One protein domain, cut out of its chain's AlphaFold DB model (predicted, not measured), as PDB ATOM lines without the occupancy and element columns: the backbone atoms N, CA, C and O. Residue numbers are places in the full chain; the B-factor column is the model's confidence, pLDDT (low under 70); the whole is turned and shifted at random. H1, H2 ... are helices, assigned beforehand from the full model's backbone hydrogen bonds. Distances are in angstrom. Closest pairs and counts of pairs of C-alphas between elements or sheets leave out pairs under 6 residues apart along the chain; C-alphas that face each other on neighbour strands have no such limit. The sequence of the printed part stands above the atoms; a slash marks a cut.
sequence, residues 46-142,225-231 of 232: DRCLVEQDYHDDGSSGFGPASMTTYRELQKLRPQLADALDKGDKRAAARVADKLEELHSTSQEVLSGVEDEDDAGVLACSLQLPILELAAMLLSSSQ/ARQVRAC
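AT A GLANCE: This is residues 46 to 142 and 225 to 231 of the 232 residues of the protein "Hypothetical protein" of Dunaliella tertiolecta (UniProt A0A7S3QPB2). The long H2 and H3 form a hairpin, and H4 then H5 pack along it in turn, making a four-helix bundle; H1 crosses one end, and small H6 lies outside, near H4. The printed part has 104 residues with six named helices, H1 to H6 in order: all helix. It is only just compact, close to loose: radius of gyration of the C-alphas 15.1 A, spans 43 by 30 by 19 A.

HOW THE PARTS SIT: H1, residues 46 to 56, touches H4, residues 116 to 126, about perpendicular at 84 degrees, closest C-alphas Arg 47 and Val 121, 5.9 A. The hub H2, residues 62 to 85, and H3, residues 89 to 111, form a hairpin at a shallow tilt of 16 degrees, closest C-alphas Ala 83 and Ala 91, 5.6 A. H5, residues 128 to 142, touches H3, closest C-alphas Leu 99 and Ile 130, 6.3 A. H6, residues 225 to 229, is close but not clearly touching H4. O i to N i+4 pairs are within hydrogen-bond range throughout H1, H3 and H6, in 18 of 20 in H2, 5 of 7 in H4, 9 of 11 in H5.

IN THESE COORDINATES: H1 begins at C-alpha 46 (162.306, 156.959, 188.362). H2 measures 34.1 A, H3 32.6 A; H5 ends at C-alpha 142 (156.668, 121.116, 178.050).

THE WHOLE: Residues 143 to 224 are not printed; C-alphas 142 and 225 are 28.8 A apart. Residues 225 to 231 have pLDDT under 70.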
ATOM      1  N   ASP A  46     163.706 156.795 187.943       95.69
ATOM      2  CA  ASP A  46     162.306 156.959 188.362       95.69
ATOM      3  C   ASP A  46     161.819 155.805 189.245       95.69
ATOM      4  O   ASP A  46     161.334 156.022 190.351       95.69
ATOM      5  N   ARG A  47     162.112 154.556 188.859       95.81
ATOM      6  CA  ARG A  47     161.811 153.384 189.697       95.81
ATOM      7  C   ARG A  47     162.449 153.434 191.088       95.81
ATOM      8  O   ARG A  47     161.836 153.013 192.064       95.81
ATOM      9  N   CYS A  48     163.706 153.859 191.190       97.56
ATOM     10  CA  CYS A  48     164.394 153.962 192.476       97.56
ATOM     11  C   CYS A  48     163.866 155.113 193.339       97.56
ATOM     12  O   CYS A  48     163.966 155.004 194.557       97.56
ATOM     13  N   LEU A  49     163.369 156.188 192.724       97.56
ATOM     14  CA  LEU A  49     162.761 157.318 193.426       97.56
ATOM     15  C   LEU A  49     161.383 156.928 193.965       97.56
ATOM     16  O   LEU A  49     161.194 156.967 195.174       97.56
ATOM     17  N   VAL A  50     160.509 156.389 193.112       96.69
ATOM     18  CA  VAL A  50     159.184 155.896 193.519       96.69
ATOM     19  C   VAL A  50     159.314 154.846 194.621       96.69
ATOM     20  O   VAL A  50     158.757 154.994 195.700       96.69
ATOM     21  N   GLU A  51     160.134 153.806 194.433       96.44
ATOM     22  CA  GLU A  51     160.326 152.805 195.492       96.44
ATOM     23  C   GLU A  51     160.856 153.401 196.798       96.44
ATOM     24  O   GLU A  51     160.592 152.837 197.857       96.44
ATOM     25  N   GLN A  52     161.634 154.486 196.738       97.25
ATOM     26  CA  GLN A  52     162.156 155.133 197.933       97.25
ATOM     27  C   GLN A  52     161.047 155.856 198.688       97.25
ATOM     28  O   GLN A  52     160.964 155.680 199.900       97.25
ATOM     29  N   ASP A  53     160.183 156.587 197.989       96.38
ATOM     30  CA  ASP A  53     159.078 157.320 198.605       96.38
ATOM     31  C   ASP A  53     158.160 156.364 199.382       96.38
ATOM     32  O   ASP A  53     157.901 156.568 200.569       96.38
ATOM     33  N   TYR A  54     157.795 155.222 198.786       95.12
ATOM     34  CA  TYR A  54     156.983 154.200 199.466       95.12
ATOM     35  C   TYR A  54     157.750 153.404 200.524       95.12
ATOM     36  O   TYR A  54     157.142 152.836 201.434       95.12
ATOM     37  N   HIS A  55     159.074 153.308 200.416       92.12
ATOM     38  CA  HIS A  55     159.895 152.656 201.430       92.12
ATOM     39  C   HIS A  55     160.050 153.535 202.680       92.12
ATOM     40  O   HIS A  55     160.048 153.007 203.794       92.12
ATOM     41  N   ASP A  56     160.172 154.850 202.499       91.44
ATOM     42  CA  ASP A  56     160.420 155.821 203.567       91.44
ATOM     43  C   ASP A  56     159.118 156.277 204.255       91.44
ATOM     44  O   ASP A  56     159.144 156.587 205.446       91.44
ATOM     45  N   ASP A  57     157.976 156.240 203.556       88.25
ATOM     46  CA  ASP A  57     156.658 156.632 204.082       88.25
ATOM     47  C   ASP A  57     156.206 155.807 205.308       88.25
ATOM     48  O   ASP A  57     155.450 156.281 206.153       88.25
ATOM     49  N   GLY A  58     156.696 154.574 205.478       83.38
ATOM     50  CA  GLY A  58     156.429 153.726 206.651       83.38
ATOM     51  C   GLY A  58     154.969 153.271 206.822       83.38
ATOM     52  O   GLY A  58     154.732 152.248 207.467       83.38
ATOM     53  N   SER A  59     154.008 153.977 206.223       83.19
ATOM     54  CA  SER A  59     152.573 153.714 206.288       83.19
ATOM     55  C   SER A  59     152.119 152.714 205.220       83.19
ATOM     56  O   SER A  59     151.278 151.862 205.499       83.19
ATOM     57  N   SER A  60     152.762 152.725 204.048       87.12
ATOM     58  CA  SER A  60     152.434 151.852 202.910       87.12
ATOM     59  C   SER A  60     152.668 150.350 203.151       87.12
ATOM     60  O   SER A  60     152.141 149.507 202.428       87.12
ATOM     61  N   GLY A  61     153.534 149.978 204.103       92.62
ATOM     62  CA  GLY A  61     153.983 148.590 204.290       92.62
ATOM     63  C   GLY A  61     154.776 147.998 203.108       92.62
ATOM     64  O   GLY A  61     155.236 146.853 203.195       92.62
ATOM     65  N   PHE A  62     155.004 148.761 202.030       94.88
ATOM     66  CA  PHE A  62     155.639 148.289 200.799       94.88
ATOM     67  C   PHE A  62     157.092 147.848 201.017       94.88
ATOM     68  O   PHE A  62     157.500 146.774 200.563       94.88
ATOM     69  N   GLY A  63     157.885 148.642 201.743       94.06
ATOM     70  CA  GLY A  63     159.285 148.319 202.046       94.06
ATOM     71  C   GLY A  63     159.442 146.943 202.719       94.06
ATOM     72  O   GLY A  63     160.119 146.063 202.173       94.06
ATOM     73  N   PRO A  64     158.776 146.693 203.863       95.38
ATOM     74  CA  PRO A  64     158.771 145.383 204.516       95.38
ATOM     75  C   PRO A  64     158.235 144.244 203.640       95.38
ATOM     76  O   PRO A  64     158.825 143.156 203.632       95.38
ATOM     77  N   ALA A  65     157.154 144.476 202.887       95.31
ATOM     78  CA  ALA A  65     156.562 143.469 202.012       95.31
ATOM     79  C   ALA A  65     157.521 143.058 200.885       95.31
ATOM     80  O   ALA A  65     157.817 141.874 200.726       95.31
ATOM     81  N   SER A  66     158.095 144.030 200.167       95.38
ATOM     82  CA  SER A  66     159.045 143.784 199.073       95.38
ATOM     83  C   SER A  66     160.283 143.020 199.539       95.38
ATOM     84  O   SER A  66     160.701 142.050 198.899       95.38
ATOM     85  N   MET A  67     160.831 143.372 200.703       96.69
ATOM     86  CA  MET A  67     161.965 142.658 201.287       96.69
ATOM     87  C   MET A  67     161.611 141.242 201.747       96.69
ATOM     88  O   MET A  67     162.438 140.334 201.618       96.69
ATOM     89  N   THR A  68     160.403 141.033 202.270       97.00
ATOM     90  CA  THR A  68     159.924 139.707 202.685       97.00
ATOM     91  C   THR A  68     159.735 138.798 201.476       97.00
ATOM     92  O   THR A  68     160.334 137.722 201.434       97.00
ATOM     93  N   THR A  69     159.017 139.265 200.451       96.25
ATOM     94  CA  THR A  69     158.833 138.549 199.180       96.25
ATOM     95  C   THR A  69     160.176 138.180 198.559       96.25
ATOM     96  O   THR A  69     160.401 137.020 198.216       96.25
ATOM     97  N   TYR A  70     161.118 139.125 198.489       96.62
ATOM     98  CA  TYR A  70     162.454 138.855 197.958       96.62
ATOM     99  C   TYR A  70     163.177 137.735 198.719       96.62
ATOM    100  O   TYR A  70     163.722 136.822 198.098       96.62
ATOM    101  N   ARG A  71     163.171 137.762 200.058       97.69
ATOM    102  CA  ARG A  71     163.818 136.721 200.879       97.69
ATOM    103  C   ARG A  71     163.187 135.349 200.674       97.69
ATOM    104  O   ARG A  71     163.919 134.364 200.601       97.69
ATOM    105  N   GLU A  72     161.864 135.275 200.576       97.88
ATOM    106  CA  GLU A  72     161.176 134.009 200.318       97.88
ATOM    107  C   GLU A  72     161.513 133.467 198.927       97.88
ATOM    108  O   GLU A  72     161.881 132.301 198.794       97.88
ATOM    109  N   LEU A  73     161.536 134.317 197.899       96.56
ATOM    110  CA  LEU A  73     161.938 133.901 196.552       96.56
ATOM    111  C   LEU A  73     163.382 133.383 196.489       96.56
ATOM    112  O   LEU A  73     163.647 132.409 195.782       96.56
ATOM    113  N   GLN A  74     164.307 133.965 197.262       96.19
ATOM    114  CA  GLN A  74     165.682 133.456 197.364       96.19
ATOM    115  C   GLN A  74     165.750 132.043 197.966       96.19
ATOM    116  O   GLN A  74     166.643 131.277 197.610       96.19
ATOM    117  N   LYS A  75     164.802 131.666 198.834       97.94
ATOM    118  CA  LYS A  75     164.692 130.298 199.372       97.94
ATOM    119  C   LYS A  75     164.015 129.348 198.386       97.94
ATOM    120  O   LYS A  75     164.447 128.206 198.248       97.94
ATOM    121  N   LEU A  76     162.969 129.810 197.699       97.31
ATOM    122  CA  LEU A  76     162.186 128.990 196.773       97.31
ATOM    123  C   LEU A  76     162.952 128.654 195.493       97.31
ATOM    124  O   LEU A  76     162.811 127.551 194.974       97.31
ATOM    125  N   ARG A  77     163.790 129.566 194.987       96.31
ATOM    126  CA  ARG A  77     164.557 129.353 193.750       96.31
ATOM    127  C   ARG A  77     165.425 128.080 193.770       96.31
ATOM    128  O   ARG A  77     165.271 127.281 192.846       96.31
ATOM    129  N   PRO A  78     166.294 127.829 194.770       97.56
ATOM    130  CA  PRO A  78     167.069 126.588 194.821       97.56
ATOM    131  C   PRO A  78     166.200 125.346 195.066       97.56
ATOM    132  O   PRO A  78     166.498 124.292 194.518       97.56
ATOM    133  N   GLN A  79     165.110 125.457 195.837       97.75
ATOM    134  CA  GLN A  79     164.176 124.341 196.048       97.75
ATOM    135  C   GLN A  79     163.481 123.935 194.749       97.75
ATOM    136  O   GLN A  79     163.326 122.748 194.471       97.75
ATOM    137  N   LEU A  80     163.087 124.923 193.944       96.50
ATOM    138  CA  LEU A  80     162.507 124.687 192.635       96.50
ATOM    139  C   LEU A  80     163.515 124.031 191.698       96.50
ATOM    140  O   LEU A  80     163.179 123.035 191.074       96.50
ATOM    141  N   ALA A  81     164.736 124.565 191.615       95.44
ATOM    142  CA  ALA A  81     165.783 123.988 190.778       95.44
ATOM    143  C   ALA A  81     166.031 122.509 191.131       95.44
ATOM    144  O   ALA A  81     165.942 121.655 190.257       95.44
ATOM    145  N   ASP A  82     166.201 122.192 192.420       97.31
ATOM    146  CA  ASP A  82     166.392 120.815 192.899       97.31
ATOM    147  C   ASP A  82     165.187 119.903 192.595       97.31
ATOM    148  O   ASP A  82     165.354 118.756 192.176       97.31
ATOM    149  N   ALA A  83     163.960 120.413 192.758       96.69
ATOM    150  CA  ALA A  83     162.744 119.677 192.421       96.69
ATOM    151  C   ALA A  83     162.651 119.372 190.919       96.69
ATOM    152  O   ALA A  83     162.272 118.261 190.543       96.69
ATOM    153  N   LEU A  84     163.000 120.340 190.067       94.25
ATOM    154  CA  LEU A  84     163.012 120.175 188.615       94.25
ATOM    155  C   LEU A  84     164.093 119.183 188.176       94.25
ATOM    156  O   LEU A  84     163.787 118.276 187.404       94.25
ATOM    157  N   ASP A  85     165.302 119.287 188.727       95.06
ATOM    158  CA  ASP A  85     166.420 118.384 188.426       95.06
ATOM    159  C   ASP A  85     166.102 116.927 188.802       95.06
ATOM    160  O   ASP A  85     166.461 115.993 188.081       95.06
ATOM    161  N   LYS A  86     165.376 116.713 189.907       96.38
ATOM    162  CA  LYS A  86     164.939 115.381 190.368       96.38
ATOM    163  C   LYS A  86     163.642 114.891 189.722       96.38
ATOM    164  O   LYS A  86     163.241 113.751 189.958       96.38
ATOM    165  N   GLY A  87     162.946 115.739 188.962       95.06
ATOM    166  CA  GLY A  87     161.599 115.451 188.467       95.06
ATOM    167  C   GLY A  87     160.547 115.288 189.577       95.06
ATOM    168  O   GLY A  87     159.519 114.639 189.361       95.06
ATOM    169  N   ASP A  88     160.774 115.857 190.767       96.75
ATOM    170  CA  ASP A  88     159.836 115.800 191.892       96.75
ATOM    171  C   ASP A  88     158.688 116.800 191.693       96.75
ATOM    172  O   ASP A  88     158.693 117.940 192.170       96.75
ATOM    173  N   LYS A  89     157.640 116.330 191.012       95.19
ATOM    174  CA  LYS A  89     156.419 117.104 190.749       95.19
ATOM    175  C   LYS A  89     155.727 117.592 192.023       95.19
ATOM    176  O   LYS A  89     155.094 118.644 191.998       95.19
ATOM    177  N   ARG A  90     155.819 116.848 193.132       96.44
ATOM    178  CA  ARG A  90     155.174 117.243 194.395       96.44
ATOM    179  C   ARG A  90     155.932 118.391 195.047       96.44
ATOM    180  O   ARG A  90     155.300 119.285 195.599       96.44
ATOM    181  N   ALA A  91     157.262 118.369 195.002       96.81
ATOM    182  CA  ALA A  91     158.073 119.490 195.470       96.81
ATOM    183  C   ALA A  91     157.855 120.746 194.622       96.81
ATOM    184  O   ALA A  91     157.635 121.815 195.186       96.81
ATOM    185  N   ALA A  92     157.816 120.604 193.295       96.00
ATOM    186  CA  ALA A  92     157.515 121.712 192.393       96.00
ATOM    187  C   ALA A  92     156.126 122.328 192.662       96.00
ATOM    188  O   ALA A  92     156.007 123.550 192.719       96.00
ATOM    189  N   ALA A  93     155.099 121.502 192.904       95.31
ATOM    190  CA  ALA A  93     153.757 121.976 193.257       95.31
ATOM    191  C   ALA A  93     153.743 122.792 194.562       95.31
ATOM    192  O   ALA A  93     153.170 123.870 194.588       95.31
ATOM    193  N   ARG A  94     154.462 122.357 195.609       97.56
ATOM    194  CA  ARG A  94     154.571 123.133 196.862       97.56
ATOM    195  C   ARG A  94     155.206 124.508 196.654       97.56
ATOM    196  O   ARG A  94     154.821 125.467 197.313       97.56
ATOM    197  N   VAL A  95     156.195 124.604 195.760       97.06
ATOM    198  CA  VAL A  95     156.768 125.905 195.394       97.06
ATOM    199  C   VAL A  95     155.734 126.752 194.655       97.06
ATOM    200  O   VAL A  95     155.627 127.938 194.948       97.06
ATOM    201  N   ALA A  96     154.961 126.161 193.739       96.38
ATOM    202  CA  ALA A  96     153.894 126.861 193.027       96.38
ATOM    203  C   ALA A  96     152.832 127.426 193.987       96.38
ATOM    204  O   ALA A  96     152.539 128.616 193.904       96.38
ATOM    205  N   ASP A  97     152.357 126.625 194.947       96.94
ATOM    206  CA  ASP A  97     151.400 127.063 195.975       96.94
ATOM    207  C   ASP A  97     151.952 128.264 196.763       96.94
ATOM    208  O   ASP A  97     151.260 129.254 197.003       96.94
ATOM    209  N   LYS A  98     153.245 128.226 197.120       98.00
ATOM    210  CA  LYS A  98     153.882 129.333 197.845       98.00
ATOM    211  C   LYS A  98     154.059 130.586 196.984       98.00
ATOM    212  O   LYS A  98     153.979 131.696 197.506       98.00
ATOM    213  N   LEU A  99     154.309 130.433 195.683       96.88
ATOM    214  CA  LEU A  99     154.359 131.564 194.753       96.88
ATOM    215  C   LEU A  99     152.993 132.233 194.604       96.88
ATOM    216  O   LEU A  99     152.941 133.458 194.538       96.88
ATOM    217  N   GLU A 100     151.913 131.455 194.571       96.56
ATOM    218  CA  GLU A 100     150.547 131.982 194.537       96.56
ATOM    219  C   GLU A 100     150.219 132.766 195.816       96.56
ATOM    220  O   GLU A 100     149.727 133.892 195.735       96.56
ATOM    221  N   GLU A 101     150.594 132.238 196.985       97.12
ATOM    222  CA  GLU A 101     150.466 132.945 198.267       97.12
ATOM    223  C   GLU A 101     151.221 134.289 198.248       97.12
ATOM    224  O   GLU A 101     150.638 135.337 198.527       97.12
ATOM    225  N   LEU A 102     152.499 134.285 197.841       97.25
ATOM    226  CA  LEU A 102     153.308 135.507 197.731       97.25
ATOM    227  C   LEU A 102     152.727 136.506 196.723       97.25
ATOM    228  O   LEU A 102     152.813 137.717 196.940       97.25
ATOM    229  N   HIS A 103     152.157 136.015 195.619       96.50
ATOM    230  CA  HIS A 103     151.501 136.854 194.621       96.50
ATOM    231  C   HIS A 103     150.268 137.543 195.210       96.50
ATOM    232  O   HIS A 103     150.130 138.753 195.046       96.50
ATOM    233  N   SER A 104     149.418 136.802 195.932       96.25
ATOM    234  CA  SER A 104     148.232 137.349 196.603       96.25
ATOM    235  C   SER A 104     148.613 138.439 197.602       96.25
ATOM    236  O   SER A 104     148.118 139.558 197.503       96.25
ATOM    237  N   THR A 105     149.572 138.169 198.495       96.50
ATOM    238  CA  THR A 105     150.052 139.171 199.464       96.50
ATOM    239  C   THR A 105     150.643 140.400 198.772       96.50
ATOM    240  O   THR A 105     150.411 141.531 199.189       96.50
ATOM    241  N   SER A 106     151.393 140.206 197.684       95.25
ATOM    242  CA  SER A 106     151.956 141.326 196.922       95.25
ATOM    243  C   SER A 106     150.868 142.166 196.247       95.25
ATOM    244  O   SER A 106     150.996 143.384 196.171       95.25
ATOM    245  N   GLN A 107     149.798 141.531 195.762       96.25
ATOM    246  CA  GLN A 107     148.660 142.215 195.155       96.25
ATOM    247  C   GLN A 107     147.863 143.026 196.182       96.25
ATOM    248  O   GLN A 107     147.460 144.142 195.871       96.25
ATOM    249  N   GLU A 108     147.683 142.509 197.398       96.56
ATOM    250  CA  GLU A 108     147.055 143.251 198.499       96.56
ATOM    251  C   GLU A 108     147.833 144.532 198.821       96.56
ATOM    252  O   GLU A 108     147.243 145.608 198.885       96.56
ATOM    253  N   VAL A 109     149.163 144.448 198.926       95.56
ATOM    254  CA  VAL A 109     150.022 145.621 199.169       95.56
ATOM    255  C   VAL A 109     149.916 146.638 198.033       95.56
ATOM    256  O   VAL A 109     149.743 147.825 198.289       95.56
ATOM    257  N   LEU A 110     149.974 146.185 196.779       95.00
ATOM    258  CA  LEU A 110     149.863 147.071 195.616       95.00
ATOM    259  C   LEU A 110     148.474 147.703 195.482       95.00
ATOM    260  O   LEU A 110     148.370 148.819 194.996       95.00
ATOM    261  N   SER A 111     147.415 147.031 195.938       95.25
ATOM    262  CA  SER A 111     146.063 147.605 195.940       95.25
ATOM    263  C   SER A 111     145.884 148.756 196.937       95.25
ATOM    264  O   SER A 111     144.910 149.496 196.834       95.25
ATOM    265  N   GLY A 112     146.811 148.908 197.891       94.25
ATOM    266  CA  GLY A 112     146.858 150.040 198.815       94.25
ATOM    267  C   GLY A 112     147.608 151.262 198.279       94.25
ATOM    268  O   GLY A 112     147.680 152.266 198.981       94.25
ATOM    269  N   VAL A 113     148.185 151.186 197.076       94.75
ATOM    270  CA  VAL A 113     148.879 152.305 196.428       94.75
ATOM    271  C   VAL A 113     147.841 153.178 195.720       94.75
ATOM    272  O   VAL A 113     147.093 152.683 194.881       94.75
ATOM    273  N   GLU A 114     147.772 154.460 196.083       94.56
ATOM    274  CA  GLU A 114     146.750 155.382 195.566       94.56
ATOM    275  C   GLU A 114     147.020 155.821 194.119       94.56
ATOM    276  O   GLU A 114     146.076 156.022 193.353       94.56
ATOM    277  N   ASP A 115     148.293 155.960 193.744       95.56
ATOM    278  CA  ASP A 115     148.708 156.362 192.401       95.56
ATOM    279  C   ASP A 115     148.893 155.128 191.493       95.56
ATOM    280  O   ASP A 115     149.699 154.233 191.765       95.56
ATOM    281  N   GLU A 116     148.116 155.056 190.408       93.50
ATOM    282  CA  GLU A 116     148.149 153.923 189.474       93.50
ATOM    283  C   GLU A 116     149.491 153.797 188.732       93.50
ATOM    284  O   GLU A 116     149.912 152.676 188.420       93.50
ATOM    285  N   ASP A 117     150.170 154.917 188.463       93.56
ATOM    286  CA  ASP A 117     151.470 154.917 187.792       93.56
ATOM    287  C   ASP A 117     152.539 154.364 188.746       93.56
ATOM    288  O   ASP A 117     153.301 153.460 188.372       93.56
ATOM    289  N   ASP A 118     152.519 154.789 190.013       95.06
ATOM    290  CA  ASP A 118     153.399 154.240 191.050       95.06
ATOM    291  C   ASP A 118     153.139 152.749 191.277       95.06
ATOM    292  O   ASP A 118     154.081 151.958 191.362       95.06
ATOM    293  N   ALA A 119     151.874 152.319 191.319       93.75
ATOM    294  CA  ALA A 119     151.529 150.908 191.468       93.75
ATOM    295  C   ALA A 119     152.158 150.051 190.354       93.75
ATOM    296  O   ALA A 119     152.669 148.954 190.617       93.75
ATOM    297  N   GLY A 120     152.188 150.566 189.119       92.12
ATOM    298  CA  GLY A 120     152.874 149.944 187.987       92.12
ATOM    299  C   GLY A 120     154.383 149.803 188.209       92.12
ATOM    300  O   GLY A 120     154.938 148.710 188.042       92.12
ATOM    301  N   VAL A 121     155.038 150.878 188.654       93.06
ATOM    302  CA  VAL A 121     156.475 150.898 188.977       93.06
ATOM    303  C   VAL A 121     156.807 149.910 190.104       93.06
ATOM    304  O   VAL A 121     157.750 149.118 190.007       93.06
ATOM    305  N   LEU A 122     156.017 149.915 191.176       93.81
ATOM    306  CA  LEU A 122     156.212 149.083 192.364       93.81
ATOM    307  C   LEU A 122     155.966 147.593 192.068       93.81
ATOM    308  O   LEU A 122     156.675 146.723 192.597       93.81
ATOM    309  N   ALA A 123     155.037 147.274 191.160       93.94
ATOM    310  CA  ALA A 123     154.798 145.909 190.694       93.94
ATOM    311  C   ALA A 123     156.049 145.281 190.053       93.94
ATOM    312  O   ALA A 123     156.291 144.079 190.223       93.94
ATOM    313  N   CYS A 124     156.907 146.079 189.403       89.19
ATOM    314  CA  CYS A 124     158.187 145.615 188.856       89.19
ATOM    315  C   CYS A 124     159.168 145.107 189.946       89.19
ATOM    316  O   CYS A 124     160.045 144.295 189.643       89.19
ATOM    317  N   SER A 125     159.018 145.523 191.211       89.69
ATOM    318  CA  SER A 125     159.812 145.027 192.353       89.69
ATOM    319  C   SER A 125     159.171 143.878 193.124       89.69
ATOM    320  O   SER A 125     159.886 143.052 193.692       89.69
ATOM    321  N   LEU A 126     157.839 143.815 193.157       91.12
ATOM    322  CA  LEU A 126     157.103 142.804 193.918       91.12
ATOM    323  C   LEU A 126     156.711 141.590 193.071       91.12
ATOM    324  O   LEU A 126     157.010 140.454 193.432       91.12
ATOM    325  N   GLN A 127     156.046 141.818 191.939       93.31
ATOM    326  CA  GLN A 127     155.405 140.758 191.159       93.31
ATOM    327  C   GLN A 127     156.336 140.153 190.108       93.31
ATOM    328  O   GLN A 127     156.283 138.947 189.867       93.31
ATOM    329  N   LEU A 128     157.215 140.951 189.490       91.44
ATOM    330  CA  LEU A 128     158.079 140.459 188.412       91.44
ATOM    331  C   LEU A 128     158.978 139.279 188.849       91.44
ATOM    332  O   LEU A 128     158.978 138.266 188.147       91.44
ATOM    333  N   PRO A 129     159.655 139.311 190.018       91.88
ATOM    334  CA  PRO A 129     160.423 138.162 190.510       91.88
ATOM    335  C   PRO A 129     159.592 136.884 190.731       91.88
ATOM    336  O   PRO A 129     160.093 135.774 190.539       91.88
ATOM    337  N   ILE A 130     158.323 137.029 191.133       94.69
ATOM    338  CA  ILE A 130     157.392 135.906 191.330       94.69
ATOM    339  C   ILE A 130     157.059 135.279 189.973       94.69
ATOM    340  O   ILE A 130     157.160 134.063 189.801       94.69
ATOM    341  N   LEU A 131     156.716 136.116 188.990       93.56
ATOM    342  CA  LEU A 131     156.374 135.679 187.636       93.56
ATOM    343  C   LEU A 131     157.560 135.028 186.915       93.56
ATOM    344  O   LEU A 131     157.363 134.057 186.185       93.56
ATOM    345  N   GLU A 132     158.787 135.502 187.146       92.75
ATOM    346  CA  GLU A 132     160.008 134.850 186.656       92.75
ATOM    347  C   GLU A 132     160.126 133.408 187.175       92.75
ATOM    348  O   GLU A 132     160.416 132.490 186.403       92.75
ATOM    349  N   LEU A 133     159.867 133.181 188.470       93.00
ATOM    350  CA  LEU A 133     159.917 131.838 189.056       93.00
ATOM    351  C   LEU A 133     158.776 130.945 188.538       93.00
ATOM    352  O   LEU A 133     159.004 129.780 188.205       93.00
ATOM    353  N   ALA A 134     157.572 131.502 188.389       94.38
ATOM    354  CA  ALA A 134     156.422 130.798 187.825       94.38
ATOM    355  C   ALA A 134     156.639 130.399 186.350       94.38
ATOM    356  O   ALA A 134     156.267 129.300 185.933       94.38
ATOM    357  N   ALA A 135     157.297 131.241 185.552       93.25
ATOM    358  CA  ALA A 135     157.616 130.927 184.160       93.25
ATOM    359  C   ALA A 135     158.582 129.732 184.028       93.25
ATOM    360  O   ALA A 135     158.452 128.930 183.097       93.25
ATOM    361  N   MET A 136     159.517 129.567 184.972       92.38
ATOM    362  CA  MET A 136     160.400 128.393 185.007       92.38
ATOM    363  C   MET A 136     159.622 127.094 185.252       92.38
ATOM    364  O   MET A 136     159.871 126.096 184.571       92.38
ATOM    365  N   LEU A 137     158.634 127.114 186.156       91.69
ATOM    366  CA  LEU A 137     157.731 125.980 186.389       91.69
ATOM    367  C   LEU A 137     156.998 125.580 185.100       91.69
ATOM    368  O   LEU A 137     157.025 124.410 184.712       91.69
ATOM    369  N   LEU A 138     156.406 126.549 184.397       92.50
ATOM    370  CA  LEU A 138     155.663 126.294 183.157       92.50
ATOM    371  C   LEU A 138     156.553 125.723 182.046       92.50
ATOM    372  O   LEU A 138     156.158 124.774 181.367       92.50
ATOM    373  N   SER A 139     157.774 126.244 181.903       91.00
ATOM    374  CA  SER A 139     158.730 125.796 180.881       91.00
ATOM    375  C   SER A 139     159.164 124.337 181.080       91.00
ATOM    376  O   SER A 139     159.374 123.614 180.107       91.00
ATOM    377  N   SER A 140     159.237 123.865 182.329       88.62
ATOM    378  CA  SER A 140     159.607 122.475 182.638       88.62
ATOM    379  C   SER A 140     158.547 121.447 182.217       88.62
ATOM    380  O   SER A 140     158.879 120.316 181.867       88.62
ATOM    381  N   SER A 141     157.268 121.838 182.197       82.00
ATOM    382  CA  SER A 141     156.162 120.934 181.856       82.00
ATOM    383  C   SER A 141     156.187 120.483 180.390       82.00
ATOM    384  O   SER A 141     155.783 119.363 180.070       82.00
ATOM    385  N   GLN A 142     156.728 121.318 179.498       80.50
ATOM    386  CA  GLN A 142     156.668 121.116 178.050       80.50
ATOM    387  C   GLN A 142     157.753 120.167 177.515       80.50
ATOM    388  O   GLN A 142     157.591 119.590 176.441       80.50
ATOM    389  N   ALA A 225     155.177 148.446 175.314       42.06
ATOM    390  CA  ALA A 225     155.709 149.795 175.450       42.06
ATOM    391  C   ALA A 225     154.940 150.635 176.476       42.06
ATOM    392  O   ALA A 225     155.510 151.599 176.966       42.06
ATOM    393  N   ARG A 226     153.679 150.321 176.806       46.88
ATOM    394  CA  ARG A 226     152.969 150.949 177.935       46.88
ATOM    395  C   ARG A 226     153.481 150.424 179.274       46.88
ATOM    396  O   ARG A 226     153.794 151.221 180.141       46.88
ATOM    397  N   GLN A 227     153.677 149.114 179.403       45.06
ATOM    398  CA  GLN A 227     154.241 148.518 180.623       45.06
ATOM    399  C   GLN A 227     155.716 148.865 180.844       45.06
ATOM    400  O   GLN A 227     156.134 149.056 181.976       45.06
ATOM    401  N   VAL A 228     156.510 148.987 179.777       41.59
ATOM    402  CA  VAL A 228     157.894 149.469 179.886       41.59
ATOM    403  C   VAL A 228     157.930 150.971 180.178       41.59
ATOM    404  O   VAL A 228     158.779 151.374 180.952       41.59
ATOM    405  N   ARG A 229     157.003 151.782 179.641       43.84
ATOM    406  CA  ARG A 229     156.854 153.206 180.016       43.84
ATOM    407  C   ARG A 229     156.436 153.412 181.474       43.84
ATOM    408  O   ARG A 229     156.754 154.443 182.032       43.84
ATOM    409  N   ALA A 230     155.751 152.443 182.074       39.53
ATOM    410  CA  ALA A 230     155.403 152.471 183.493       39.53
ATOM    411  C   ALA A 230     156.540 151.975 184.409       39.53
ATOM    412  O   ALA A 230     156.400 152.026 185.617       39.53
ATOM    413  N   CYS A 231     157.656 151.459 183.874       37.59
ATOM    414  CA  CYS A 231     158.798 150.998 184.681       37.59
ATOM    415  C   CYS A 231     160.148 151.605 184.238       37.59
ATOM    416  O   CYS A 231     161.191 151.168 184.740       37.59
TER     417      CYS A 231